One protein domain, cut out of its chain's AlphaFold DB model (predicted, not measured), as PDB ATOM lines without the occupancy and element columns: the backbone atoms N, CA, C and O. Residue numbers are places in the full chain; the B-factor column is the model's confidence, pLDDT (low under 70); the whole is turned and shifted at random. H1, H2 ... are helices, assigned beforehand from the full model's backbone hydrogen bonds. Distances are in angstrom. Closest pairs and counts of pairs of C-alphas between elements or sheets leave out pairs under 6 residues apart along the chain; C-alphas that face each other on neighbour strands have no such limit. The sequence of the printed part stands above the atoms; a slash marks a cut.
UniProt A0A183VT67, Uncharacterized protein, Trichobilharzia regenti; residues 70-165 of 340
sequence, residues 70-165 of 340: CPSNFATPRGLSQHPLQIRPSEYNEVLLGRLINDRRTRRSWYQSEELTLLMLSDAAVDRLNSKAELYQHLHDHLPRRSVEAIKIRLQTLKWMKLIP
ATOM      1  N   CYS A  70     -57.905  38.954   4.285       45.47
ATOM      2  CA  CYS A  70     -56.724  38.382   3.649       45.47
ATOM      3  C   CYS A  70     -55.484  39.263   3.968       45.47
ATOM      4  O   CYS A  70     -55.605  40.494   3.951       45.47
ATOM      5  N   PRO A  71     -54.287  38.690   4.217       53.72
ATOM      6  CA  PRO A  71     -53.044  39.445   4.445       53.72
ATOM      7  C   PRO A  71     -52.640  40.373   3.283       53.72
ATOM      8  O   PRO A  71     -51.745  41.196   3.443       53.72
ATOM      9  N   SER A  72     -53.328  40.298   2.139       52.75
ATOM     10  CA  SER A  72     -53.190  41.214   1.004       52.75
ATOM     11  C   SER A  72     -53.578  42.671   1.295       52.75
ATOM     12  O   SER A  72     -53.274  43.537   0.482       52.75
ATOM     13  N   ASN A  73     -54.243  42.962   2.421       53.50
ATOM     14  CA  ASN A  73     -54.788  44.298   2.707       53.50
ATOM     15  C   ASN A  73     -53.913  45.175   3.621       53.50
ATOM     16  O   ASN A  73     -54.281  46.318   3.887       53.50
ATOM     17  N   PHE A  74     -52.764  44.686   4.103       53.22
ATOM     18  CA  PHE A  74     -51.889  45.466   4.986       53.22
ATOM     19  C   PHE A  74     -50.526  45.709   4.340       53.22
ATOM     20  O   PHE A  74     -49.714  44.801   4.197       53.22
ATOM     21  N   ALA A  75     -50.254  46.970   3.993       53.44
ATOM     22  CA  ALA A  75     -49.011  47.383   3.338       53.44
ATOM     23  C   ALA A  75     -47.771  47.334   4.253       53.44
ATOM     24  O   ALA A  75     -46.649  47.466   3.771       53.44
ATOM     25  N   THR A  76     -47.938  47.160   5.572       56.47
ATOM     26  CA  THR A  76     -46.812  47.070   6.512       56.47
ATOM     27  C   THR A  76     -47.030  46.003   7.594       56.47
ATOM     28  O   THR A  76     -48.145  45.847   8.099       56.47
ATOM     29  N   PRO A  77     -45.960  45.314   8.042       55.94
ATOM     30  CA  PRO A  77     -46.032  44.299   9.100       55.94
ATOM     31  C   PRO A  77     -46.464  44.858  10.469       55.94
ATOM     32  O   PRO A  77     -46.882  44.103  11.343       55.94
ATOM     33  N   ARG A  78     -46.431  46.187  10.658       53.31
ATOM     34  CA  ARG A  78     -46.946  46.861  11.863       53.31
ATOM     35  C   ARG A  78     -48.475  46.827  11.952       53.31
ATOM     36  O   ARG A  78     -48.993  46.623  13.047       53.31
ATOM     37  N   GLY A  79     -49.185  46.943  10.825       52.19
ATOM     38  CA  GLY A  79     -50.653  46.871  10.787       52.19
ATOM     39  C   GLY A  79     -51.197  45.499  11.204       52.19
ATOM     40  O   GLY A  79     -52.198  45.420  11.909       52.19
ATOM     41  N   LEU A  80     -50.466  44.425  10.882       53.91
ATOM     42  CA  LEU A  80     -50.775  43.056  11.319       53.91
ATOM     43  C   LEU A  80     -50.638  42.855  12.837       53.91
ATOM     44  O   LEU A  80     -51.368  42.057  13.407       53.91
ATOM     45  N   SER A  81     -49.723  43.578  13.495       54.44
ATOM     46  CA  SER A  81     -49.535  43.498  14.954       54.44
ATOM     47  C   SER A  81     -50.557  44.311  15.757       54.44
ATOM     48  O   SER A  81     -50.722  44.080  16.953       54.44
ATOM     49  N   GLN A  82     -51.218  45.273  15.104       56.47
ATOM     50  CA  GLN A  82     -52.224  46.150  15.711       56.47
ATOM     51  C   GLN A  82     -53.650  45.672  15.462       56.47
ATOM     52  O   GLN A  82     -54.540  46.027  16.229       56.47
ATOM     53  N   HIS A  83     -53.876  44.851  14.434       54.19
ATOM     54  CA  HIS A  83     -55.104  44.083  14.350       54.19
ATOM     55  C   HIS A  83     -55.054  43.019  15.446       54.19
ATOM     56  O   HIS A  83     -54.177  42.152  15.407       54.19
ATOM     57  N   PRO A  84     -55.978  43.040  16.420       52.50
ATOM     58  CA  PRO A  84     -56.220  41.866  17.224       52.50
ATOM     59  C   PRO A  84     -56.609  40.804  16.204       52.50
ATOM     60  O   PRO A  84     -57.678  40.879  15.593       52.50
ATOM     61  N   LEU A  85     -55.704  39.858  15.950       57.72
ATOM     62  CA  LEU A  85     -56.078  38.583  15.369       57.72
ATOM     63  C   LEU A  85     -57.383  38.199  16.081       57.72
ATOM     64  O   LEU A  85     -57.467  38.331  17.307       57.72
ATOM     65  N   GLN A  86     -58.414  37.796  15.339       54.88
ATOM     66  CA  GLN A  86     -59.591  37.139  15.908       54.88
ATOM     67  C   GLN A  86     -59.156  35.781  16.483       54.88
ATOM     68  O   GLN A  86     -59.611  34.719  16.068       54.88
ATOM     69  N   ILE A  87     -58.204  35.811  17.413       57.16
ATOM     70  CA  ILE A  87     -57.786  34.704  18.232       57.16
ATOM     71  C   ILE A  87     -59.041  34.387  19.011       57.16
ATOM     72  O   ILE A  87     -59.548  35.223  19.768       57.16
ATOM     73  N   ARG A  88     -59.590  33.198  18.766       59.50
ATOM     74  CA  ARG A  88     -60.746  32.735  19.525       59.50
ATOM     75  C   ARG A  88     -60.408  32.909  21.006       59.50
ATOM     76  O   ARG A  88     -59.280  32.591  21.383       59.50
ATOM     77  N   PRO A  89     -61.334  33.382  21.854       67.94
ATOM     78  CA  PRO A  89     -61.039  33.619  23.266       67.94
ATOM     79  C   PRO A  89     -60.322  32.443  23.947       67.94
ATOM     80  O   PRO A  89     -59.443  32.655  24.771       67.94
ATOM     81  N   SER A  90     -60.608  31.204  23.529       61.91
ATOM     82  CA  SER A  90     -59.877  30.004  23.945       61.91
ATOM     83  C   SER A  90     -58.379  30.046  23.627       61.91
ATOM     84  O   SER A  90     -57.576  29.794  24.508       61.91
ATOM     85  N   GLU A  91     -57.981  30.391  22.407       67.38
ATOM     86  CA  GLU A  91     -56.576  30.439  21.981       67.38
ATOM     87  C   GLU A  91     -55.823  31.600  22.652       67.38
ATOM     88  O   GLU A  91     -54.666  31.449  23.041       67.38
ATOM     89  N   TYR A  92     -56.487  32.737  22.874       73.81
ATOM     90  CA  TYR A  92     -55.907  33.860  23.617       73.81
ATOM     91  C   TYR A  92     -55.701  33.483  25.086       73.81
ATOM     92  O   TYR A  92     -54.649  33.763  25.664       73.81
ATOM     93  N   ASN A  93     -56.670  32.768  25.664       71.88
ATOM     94  CA  ASN A  93     -56.572  32.226  27.010       71.88
ATOM     95  C   ASN A  93     -55.471  31.171  27.120       71.88
ATOM     96  O   ASN A  93     -54.760  31.192  28.110       71.88
ATOM     97  N   GLU A  94     -55.266  30.308  26.122       74.31
ATOM     98  CA  GLU A  94     -54.138  29.361  26.094       74.31
ATOM     99  C   GLU A  94     -52.785  30.083  26.015       74.31
ATOM    100  O   GLU A  94     -51.825  29.675  26.661       74.31
ATOM    101  N   VAL A  95     -52.689  31.199  25.287       74.88
ATOM    102  CA  VAL A  95     -51.467  32.023  25.247       74.88
ATOM    103  C   VAL A  95     -51.233  32.738  26.584       74.88
ATOM    104  O   VAL A  95     -50.101  32.774  27.071       74.88
ATOM    105  N   LEU A  96     -52.282  33.275  27.212       71.69
ATOM    106  CA  LEU A  96     -52.216  33.861  28.555       71.69
ATOM    107  C   LEU A  96     -51.864  32.817  29.618       71.69
ATOM    108  O   LEU A  96     -50.987  33.060  30.443       71.69
ATOM    109  N   LEU A  97     -52.500  31.648  29.571       66.06
ATOM    110  CA  LEU A  97     -52.206  30.506  30.430       66.06
ATOM    111  C   LEU A  97     -50.786  30.019  30.183       66.06
ATOM    112  O   LEU A  97     -50.064  29.783  31.138       66.06
ATOM    113  N   GLY A  98     -50.335  29.955  28.934       68.69
ATOM    114  CA  GLY A  98     -48.961  29.634  28.575       68.69
ATOM    115  C   GLY A  98     -47.968  30.619  29.186       68.69
ATOM    116  O   GLY A  98     -46.963  30.198  29.750       68.69
ATOM    117  N   ARG A  99     -48.261  31.925  29.168       69.56
ATOM    118  CA  ARG A  99     -47.440  32.948  29.842       69.56
ATOM    119  C   ARG A  99     -47.477  32.800  31.366       69.56
ATOM    120  O   ARG A  99     -46.427  32.856  31.995       69.56
ATOM    121  N   LEU A 100     -48.642  32.525  31.949       58.03
ATOM    122  CA  LEU A 100     -48.831  32.314  33.390       58.03
ATOM    123  C   LEU A 100     -48.184  31.007  33.895       58.03
ATOM    124  O   LEU A 100     -47.697  30.926  35.021       58.03
ATOM    125  N   ILE A 101     -48.179  29.957  33.075       56.94
ATOM    126  CA  ILE A 101     -47.579  28.656  33.378       56.94
ATOM    127  C   ILE A 101     -46.057  28.725  33.226       56.94
ATOM    128  O   ILE A 101     -45.345  28.180  34.070       56.94
ATOM    129  N   ASN A 102     -45.565  29.416  32.195       53.50
ATOM    130  CA  ASN A 102     -44.137  29.532  31.901       53.50
ATOM    131  C   ASN A 102     -43.418  30.620  32.698       53.50
ATOM    132  O   ASN A 102     -42.187  30.681  32.645       53.50
ATOM    133  N   ASP A 103     -44.134  31.440  33.469       56.56
ATOM    134  CA  ASP A 103     -43.507  32.361  34.405       56.56
ATOM    135  C   ASP A 103     -42.911  31.586  35.595       56.56
ATOM    136  O   ASP A 103     -43.478  31.425  36.678       56.56
ATOM    137  N   ARG A 104     -41.715  31.037  35.372       50.53
ATOM    138  CA  ARG A 104     -40.947  30.268  36.361       50.53
ATOM    139  C   ARG A 104     -40.641  31.080  37.626       50.53
ATOM    140  O   ARG A 104     -40.278  30.485  38.640       50.53
ATOM    141  N   ARG A 105     -40.779  32.413  37.588       51.22
ATOM    142  CA  ARG A 105     -40.522  33.307  38.726       51.22
ATOM    143  C   ARG A 105     -41.683  33.343  39.718       51.22
ATOM    144  O   ARG A 105     -41.432  33.430  40.917       51.22
ATOM    145  N   THR A 106     -42.924  33.179  39.261       51.00
ATOM    146  CA  THR A 106     -44.114  33.124  40.133       51.00
ATOM    147  C   THR A 106     -44.380  31.723  40.693       51.00
ATOM    148  O   THR A 106     -45.039  31.585  41.722       51.00
ATOM    149  N   ARG A 107     -43.818  30.674  40.073       51.69
ATOM    150  CA  ARG A 107     -44.005  29.263  40.470       51.69
ATOM    151  C   ARG A 107     -42.998  28.694  41.461       51.69
ATOM    152  O   ARG A 107     -43.138  27.534  41.848       51.69
ATOM    153  N   ARG A 108     -41.969  29.433  41.878       67.62
ATOM    154  CA  ARG A 108     -41.082  28.904  42.919       67.62
ATOM    155  C   ARG A 108     -41.851  28.933  44.242       67.62
ATOM    156  O   ARG A 108     -42.124  30.010  44.766       67.62
ATOM    157  N   SER A 109     -42.217  27.762  44.763       76.38
ATOM    158  CA  SER A 109     -42.845  27.640  46.084       76.38
ATOM    159  C   SER A 109     -41.996  28.367  47.120       76.38
ATOM    160  O   SER A 109     -40.769  28.297  47.057       76.38
ATOM    161  N   TRP A 110     -42.625  29.100  48.030       82.94
ATOM    162  CA  TRP A 110     -41.931  29.680  49.175       82.94
ATOM    163  C   TRP A 110     -41.599  28.567  50.168       82.94
ATOM    164  O   TRP A 110     -42.450  27.723  50.456       82.94
ATOM    165  N   TYR A 111     -40.351  28.522  50.629       84.19
ATOM    166  CA  TYR A 111     -39.963  27.626  51.715       84.19
ATOM    167  C   TYR A 111     -40.207  28.313  53.058       84.19
ATOM    168  O   TYR A 111     -40.057  29.526  53.178       84.19
ATOM    169  N   GLN A 112     -40.530  27.537  54.092       79.50
ATOM    170  CA  GLN A 112     -40.807  28.079  55.427       79.50
ATOM    171  C   GLN A 112     -39.624  28.880  55.997       79.50
ATOM    172  O   GLN A 112     -39.823  29.918  56.619       79.50
ATOM    173  N   SER A 113     -38.392  28.444  55.728       83.75
ATOM    174  CA  SER A 113     -37.172  29.163  56.108       83.75
ATOM    175  C   SER A 113     -37.002  30.491  55.364       83.75
ATOM    176  O   SER A 113     -36.568  31.480  55.953       83.75
ATOM    177  N   GLU A 114     -37.373  30.544  54.084       86.94
ATOM    178  CA  GLU A 114     -37.347  31.780  53.295       86.94
ATOM    179  C   GLU A 114     -38.412  32.765  53.776       86.94
ATOM    180  O   GLU A 114     -38.148  33.959  53.846       86.94
ATOM    181  N   GLU A 115     -39.603  32.282  54.132       89.00
ATOM    182  CA  GLU A 115     -40.668  33.122  54.690       89.00
ATOM    183  C   GLU A 115     -40.303  33.679  56.061       89.00
ATOM    184  O   GLU A 115     -40.550  34.852  56.327       89.00
ATOM    185  N   LEU A 116     -39.665  32.866  56.905       85.88
ATOM    186  CA  LEU A 116     -39.134  33.319  58.185       85.88
ATOM    187  C   LEU A 116     -38.103  34.433  57.985       85.88
ATOM    188  O   LEU A 116     -38.181  35.479  58.623       85.88
ATOM    189  N   THR A 117     -37.170  34.218  57.058       89.38
ATOM    190  CA  THR A 117     -36.136  35.202  56.720       89.38
ATOM    191  C   THR A 117     -36.762  36.483  56.167       89.38
ATOM    192  O   THR A 117     -36.379  37.576  56.569       89.38
ATOM    193  N   LEU A 118     -37.766  36.357  55.294       92.44
ATOM    194  CA  LEU A 118     -38.512  37.480  54.739       92.44
ATOM    195  C   LEU A 118     -39.166  38.317  55.844       92.44
ATOM    196  O   LEU A 118     -39.005  39.534  55.843       92.44
ATOM    197  N   LEU A 119     -39.887  37.688  56.775       90.38
ATOM    198  CA  LEU A 119     -40.562  38.390  57.869       90.38
ATOM    199  C   LEU A 119     -39.558  39.059  58.813       90.38
ATOM    200  O   LEU A 119     -39.698  40.242  59.097       90.38
ATOM    201  N   MET A 120     -38.509  38.338  59.213       88.56
ATOM    202  CA  MET A 120     -37.451  38.857  60.084       88.56
ATOM    203  C   MET A 120     -36.769  40.095  59.485       88.56
ATOM    204  O   MET A 120     -36.602  41.104  60.168       88.56
ATOM    205  N   LEU A 121     -36.386  40.036  58.206       91.31
ATOM    206  CA  LEU A 121     -35.767  41.172  57.521       91.31
ATOM    207  C   LEU A 121     -36.748  42.333  57.353       91.31
ATOM    208  O   LEU A 121     -36.353  43.489  57.466       91.31
ATOM    209  N   SER A 122     -38.023  42.031  57.102       90.81
ATOM    210  CA  SER A 122     -39.052  43.058  56.949       90.81
ATOM    211  C   SER A 122     -39.264  43.811  58.261       90.81
ATOM    212  O   SER A 122     -39.254  45.038  58.251       90.81
ATOM    213  N   ASP A 123     -39.367  43.102  59.388       87.00
ATOM    214  CA  ASP A 123     -39.495  43.700  60.722       87.00
ATOM    215  C   ASP A 123     -38.248  44.510  61.111       87.00
ATOM    216  O   ASP A 123     -38.364  45.617  61.622       87.00
ATOM    217  N   ALA A 124     -37.044  44.015  60.812       87.81
ATOM    218  CA  ALA A 124     -35.808  44.740  61.115       87.81
ATOM    219  C   ALA A 124     -35.630  46.025  60.279       87.81
ATOM    220  O   ALA A 124     -34.919  46.946  60.691       87.81
ATOM    221  N   ALA A 125     -36.233  46.075  59.090       87.31
ATOM    222  CA  ALA A 125     -36.072  47.170  58.142       87.31
ATOM    223  C   ALA A 125     -37.238  48.174  58.151       87.31
ATOM    224  O   ALA A 125     -37.055  49.294  57.675       87.31
ATOM    225  N   VAL A 126     -38.409  47.814  58.696       85.44
ATOM    226  CA  VAL A 126     -39.629  48.640  58.611       85.44
ATOM    227  C   VAL A 126     -39.489  50.007  59.276       85.44
ATOM    228  O   VAL A 126     -39.990  50.987  58.737       85.44
ATOM    229  N   ASP A 127     -38.755  50.086  60.387       82.44
ATOM    230  CA  ASP A 127     -38.521  51.345  61.108       82.44
ATOM    231  C   ASP A 127     -37.298  52.115  60.585       82.44
ATOM    232  O   ASP A 127     -37.089  53.276  60.933       82.44
ATOM    233  N   ARG A 128     -36.460  51.469  59.763       85.06
ATOM    234  CA  ARG A 128     -35.195  52.034  59.265       85.06
ATOM    235  C   ARG A 128     -35.331  52.640  57.871       85.06
ATOM    236  O   ARG A 128     -34.554  53.527  57.526       85.06
ATOM    237  N   LEU A 129     -36.271  52.145  57.067       88.31
ATOM    238  CA  LEU A 129     -36.464  52.554  55.678       88.31
ATOM    239  C   LEU A 129     -37.708  53.432  55.546       88.31
ATOM    240  O   LEU A 129     -38.793  53.079  55.999       88.31
ATOM    241  N   ASN A 130     -37.549  54.581  54.890       81.12
ATOM    242  CA  ASN A 130     -38.593  55.605  54.817       81.12
ATOM    243  C   ASN A 130     -39.636  55.309  53.734       81.12
ATOM    244  O   ASN A 130     -40.749  55.838  53.779       81.12
ATOM    245  N   SER A 131     -39.302  54.461  52.756       88.88
ATOM    246  CA  SER A 131     -40.210  54.098  51.674       88.88
ATOM    247  C   SER A 131     -40.409  52.587  51.539       88.88
ATOM    248  O   SER A 131     -39.503  51.773  51.719       88.88
ATOM    249  N   LYS A 132     -41.622  52.196  51.125       87.44
ATOM    250  CA  LYS A 132     -41.927  50.793  50.792       87.44
ATOM    251  C   LYS A 132     -41.090  50.287  49.614       87.44
ATOM    252  O   LYS A 132     -40.801  49.099  49.549       87.44
ATOM    253  N   ALA A 133     -40.726  51.173  48.685       88.62
ATOM    254  CA  ALA A 133     -39.896  50.828  47.536       88.62
ATOM    255  C   ALA A 133     -38.476  50.435  47.974       88.62
ATOM    256  O   ALA A 133     -37.997  49.376  47.574       88.62
ATOM    257  N   GLU A 134     -37.856  51.223  48.859       91.75
ATOM    258  CA  GLU A 134     -36.555  50.894  49.459       91.75
ATOM    259  C   GLU A 134     -36.625  49.607  50.279       91.75
ATOM    260  O   GLU A 134     -35.719  48.786  50.187       91.75
ATOM    261  N   LEU A 135     -37.717  49.382  51.019       92.56
ATOM    262  CA  LEU A 135     -37.924  48.131  51.748       92.56
ATOM    263  C   LEU A 135     -37.922  46.918  50.816       92.56
ATOM    264  O   LEU A 135     -37.206  45.953  51.066       92.56
ATOM    265  N   TYR A 136     -38.705  46.942  49.736       93.06
ATOM    266  CA  TYR A 136     -38.750  45.797  48.828       93.06
ATOM    267  C   TYR A 136     -37.429  45.585  48.089       93.06
ATOM    268  O   TYR A 136     -37.064  44.436  47.842       93.06
ATOM    269  N   GLN A 137     -36.703  46.661  47.781       93.00
ATOM    270  CA  GLN A 137     -35.376  46.565  47.185       93.00
ATOM    271  C   GLN A 137     -34.364  45.962  48.170       93.00
ATOM    272  O   GLN A 137     -33.683  44.999  47.831       93.00
ATOM    273  N   HIS A 138     -34.354  46.430  49.420       93.06
ATOM    274  CA  HIS A 138     -33.515  45.884  50.485       93.06
ATOM    275  C   HIS A 138     -33.782  44.387  50.718       93.06
ATOM    276  O   HIS A 138     -32.858  43.583  50.827       93.06
ATOM    277  N   LEU A 139     -35.054  43.976  50.727       93.56
ATOM    278  CA  LEU A 139     -35.432  42.566  50.852       93.56
ATOM    279  C   LEU A 139     -35.003  41.732  49.642       93.56
ATOM    280  O   LEU A 139     -34.621  40.574  49.805       93.56
ATOM    281  N   HIS A 140     -35.064  42.298  48.437       92.62
ATOM    282  CA  HIS A 140     -34.599  41.642  47.219       92.62
ATOM    283  C   HIS A 140     -33.088  41.385  47.255       92.62
ATOM    284  O   HIS A 140     -32.650  40.300  46.873       92.62
ATOM    285  N   ASP A 141     -32.302  42.326  47.775       91.81
ATOM    286  CA  ASP A 141     -30.847  42.182  47.879       91.81
ATOM    287  C   ASP A 141     -30.450  41.021  48.810       91.81
ATOM    288  O   ASP A 141     -29.485  40.300  48.552       91.81
ATOM    289  N   HIS A 142     -31.252  40.767  49.850       89.44
ATOM    290  CA  HIS A 142     -31.085  39.619  50.747       89.44
ATOM    291  C   HIS A 142     -31.734  38.322  50.236       89.44
ATOM    292  O   HIS A 142     -31.358  37.227  50.662       89.44
ATOM    293  N   LEU A 143     -32.686  38.416  49.307       88.62
ATOM    294  CA  LEU A 143     -33.388  37.287  48.694       88.62
ATOM    295  C   LEU A 143     -33.237  37.323  47.162       88.62
ATOM    296  O   LEU A 143     -34.244  37.368  46.451       88.62
ATOM    297  N   PRO A 144     -32.011  37.181  46.611       81.44
ATOM    298  CA  PRO A 144     -31.735  37.374  45.176       81.44
ATOM    299  C   PRO A 144     -32.435  36.346  44.272       81.44
ATOM    300  O   PRO A 144     -32.455  36.442  43.048       81.44
ATOM    301  N   ARG A 145     -33.011  35.306  44.879       83.50
ATOM    302  CA  ARG A 145     -33.783  34.252  44.218       83.50
ATOM    303  C   ARG A 145     -35.254  34.620  44.007       83.50
ATOM    304  O   ARG A 145     -35.985  33.798  43.443       83.50
ATOM    305  N   ARG A 146     -35.691  35.790  44.480       86.31
ATOM    306  CA  ARG A 146     -37.071  36.288  44.462       86.31
ATOM    307  C   ARG A 146     -37.089  37.670  43.829       86.31
ATOM    308  O   ARG A 146     -36.241  38.481  44.151       86.31
ATOM    309  N   SER A 147     -38.052  37.940  42.947       89.25
ATOM    310  CA  SER A 147     -38.232  39.298  42.430       89.25
ATOM    311  C   SER A 147     -38.907  40.195  43.468       89.25
ATOM    312  O   SER A 147     -39.594  39.711  44.375       89.25
ATOM    313  N   VAL A 148     -38.753  41.506  43.294       89.62
ATOM    314  CA  VAL A 148     -39.404  42.544  44.108       89.62
ATOM    315  C   VAL A 148     -40.927  42.347  44.125       89.62
ATOM    316  O   VAL A 148     -41.564  42.413  45.176       89.62
ATOM    317  N   GLU A 149     -41.522  42.001  42.981       87.81
ATOM    318  CA  GLU A 149     -42.956  41.725  42.850       87.81
ATOM    319  C   GLU A 149     -43.373  40.478  43.633       87.81
ATOM    320  O   GLU A 149     -44.400  40.492  44.312       87.81
ATOM    321  N   ALA A 150     -42.575  39.407  43.583       86.88
ATOM    322  CA  ALA A 150     -42.858  38.183  44.324       86.88
ATOM    323  C   ALA A 150     -42.809  38.427  45.840       86.88
ATOM    324  O   ALA A 150     -43.670  37.933  46.570       86.88
ATOM    325  N   ILE A 151     -41.835  39.217  46.303       90.81
ATOM    326  CA  ILE A 151     -41.697  39.644  47.702       90.81
ATOM    327  C   ILE A 151     -42.916  40.461  48.133       90.81
ATOM    328  O   ILE A 151     -43.545  40.144  49.143       90.81
ATOM    329  N   LYS A 152     -43.303  41.462  47.334       91.44
ATOM    330  CA  LYS A 152     -44.481  42.297  47.590       91.44
ATOM    331  C   LYS A 152     -45.748  41.454  47.732       91.44
ATOM    332  O   LYS A 152     -46.449  41.570  48.737       91.44
ATOM    333  N   ILE A 153     -46.025  40.586  46.754       87.75
ATOM    334  CA  ILE A 153     -47.207  39.712  46.759       87.75
ATOM    335  C   ILE A 153     -47.185  38.797  47.985       87.75
ATOM    336  O   ILE A 153     -48.216  38.608  48.636       87.75
ATOM    337  N   ARG A 154     -46.019  38.241  48.341       90.44
ATOM    338  CA  ARG A 154     -45.918  37.348  49.497       90.44
ATOM    339  C   ARG A 154     -46.166  38.077  50.810       90.44
ATOM    340  O   ARG A 154     -46.977  37.597  51.591       90.44
ATOM    341  N   LEU A 155     -45.559  39.242  51.034       89.69
ATOM    342  CA  LEU A 155     -45.809  40.050  52.237       89.69
ATOM    343  C   LEU A 155     -47.281  40.454  52.368       89.69
ATOM    344  O   LEU A 155     -47.834  40.460  53.469       89.69
ATOM    345  N   GLN A 156     -47.931  40.747  51.241       87.44
ATOM    346  CA  GLN A 156     -49.355  41.061  51.198       87.44
ATOM    347  C   GLN A 156     -50.221  39.835  51.531       87.44
ATOM    348  O   GLN A 156     -51.155  39.945  52.324       87.44
ATOM    349  N   THR A 157     -49.860  38.658  51.005       85.00
ATOM    350  CA  THR A 157     -50.497  37.365  51.329       85.00
ATOM    351  C   THR A 157     -50.360  37.037  52.814       85.00
ATOM    352  O   THR A 157     -51.313  36.596  53.448       85.00
ATOM    353  N   LEU A 158     -49.186  37.313  53.386       84.12
ATOM    354  CA  LEU A 158     -48.907  37.132  54.806       84.12
ATOM    355  C   LEU A 158     -49.578  38.199  55.683       84.12
ATOM    356  O   LEU A 158     -49.516  38.092  56.901       84.12
ATOM    357  N   LYS A 159     -50.227  39.221  55.101       85.00
ATOM    358  CA  LYS A 159     -50.823  40.361  55.820       85.00
ATOM    359  C   LYS A 159     -49.834  41.051  56.773       85.00
ATOM    360  O   LYS A 159     -50.252  41.644  57.762       85.00
ATOM    361  N   TRP A 160     -48.539  41.023  56.452       83.00
ATOM    362  CA  TRP A 160     -47.466  41.491  57.337       83.00
ATOM    363  C   TRP A 160     -47.677  42.945  57.800       83.00
ATOM    364  O   TRP A 160     -47.741  43.215  58.993       83.00
ATOM    365  N   MET A 161     -47.954  43.867  56.870       70.31
ATOM    366  CA  MET A 161     -48.208  45.281  57.198       70.31
ATOM    367  C   MET A 161     -49.516  45.546  57.966       70.31
ATOM    368  O   MET A 161     -49.698  46.652  58.459       70.31
ATOM    369  N   LYS A 162     -50.444  44.582  58.059       62.31
ATOM    370  CA  LYS A 162     -51.683  44.732  58.851       62.31
ATOM    371  C   LYS A 162     -51.491  44.332  60.317       62.31
ATOM    372  O   LYS A 162     -52.336  44.652  61.142       62.31
ATOM    373  N   LEU A 163     -50.413  43.610  60.618       55.75
ATOM    374  CA  LEU A 163     -50.135  43.029  61.931       55.75
ATOM    375  C   LEU A 163     -49.070  43.791  62.711       55.75
ATOM    376  O   LEU A 163     -48.762  43.392  63.828       55.75
ATOM    377  N   ILE A 164     -48.513  44.863  62.148       53.91
ATOM    378  CA  ILE A 164     -47.668  45.799  62.886       53.91
ATOM    379  C   ILE A 164     -48.616  46.565  63.818       53.91
ATOM    380  O   ILE A 164     -49.383  47.398  63.331       53.91
ATOM    381  N   PRO A 165     -48.630  46.289  65.138       45.00
ATOM    382  CA  PRO A 165     -49.286  47.194  66.061       45.00
ATOM    383  C   PRO A 165     -48.538  48.514  65.908       45.00
ATOM    384  O   PRO A 165     -47.309  48.502  65.885       45.00
TER     385      PRO A 165
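AT A GLANCE: This is residues 70 to 165 of the 340 residues of an uncharacterized protein of Trichobilharzia regenti (UniProt A0A183VT67). A long arm bearing H1 and H2 leads to a small head of three helices, in which H4 packs on H3 and H5; the arm makes the length. The 96 printed residues have five named helices, H1 to H5 in order, and no named strand: all helix, extended, radius of gyration of the C-alphas 20.7 A, spans 63 by 27 by 25 A.

IN THESE COORDINATES: Find C-alpha 77 at (-46.032, 44.299, 9.100), where H1, residues 77 to 82, begins. H2, residues 89 to 102, runs 19.4 A; H3, residues 112 to 126, 20.8 A. After H4, residues 132 to 142, H5, residues 148 to 157, ends at (-50.497, 37.365, 51.329).

HOW THE PARTS SIT: H1 and H2 touch no helix. H3 touches H4 at a steep tilt of 45 degrees, opposite ways; their closest C-alphas, Ala 125 and Leu 135, are 6.7 A apart. H4 touches H5, only just about perpendicular at 72 degrees; look at their closest C-alphas, Tyr 136 and Val 148, 5.8 A apart. Every O i to N i+4 pair is within hydrogen-bond range in H2 to H5, 1 of 2 in H1.

THE WHOLE: The farthest C-alphas, Ser 72 and Pro 165, are 65.4 A apart. The printed part has no cut and no long link. pLDDT is under 70 at residues 70 to 91, 97 to 108 and 162 to 165.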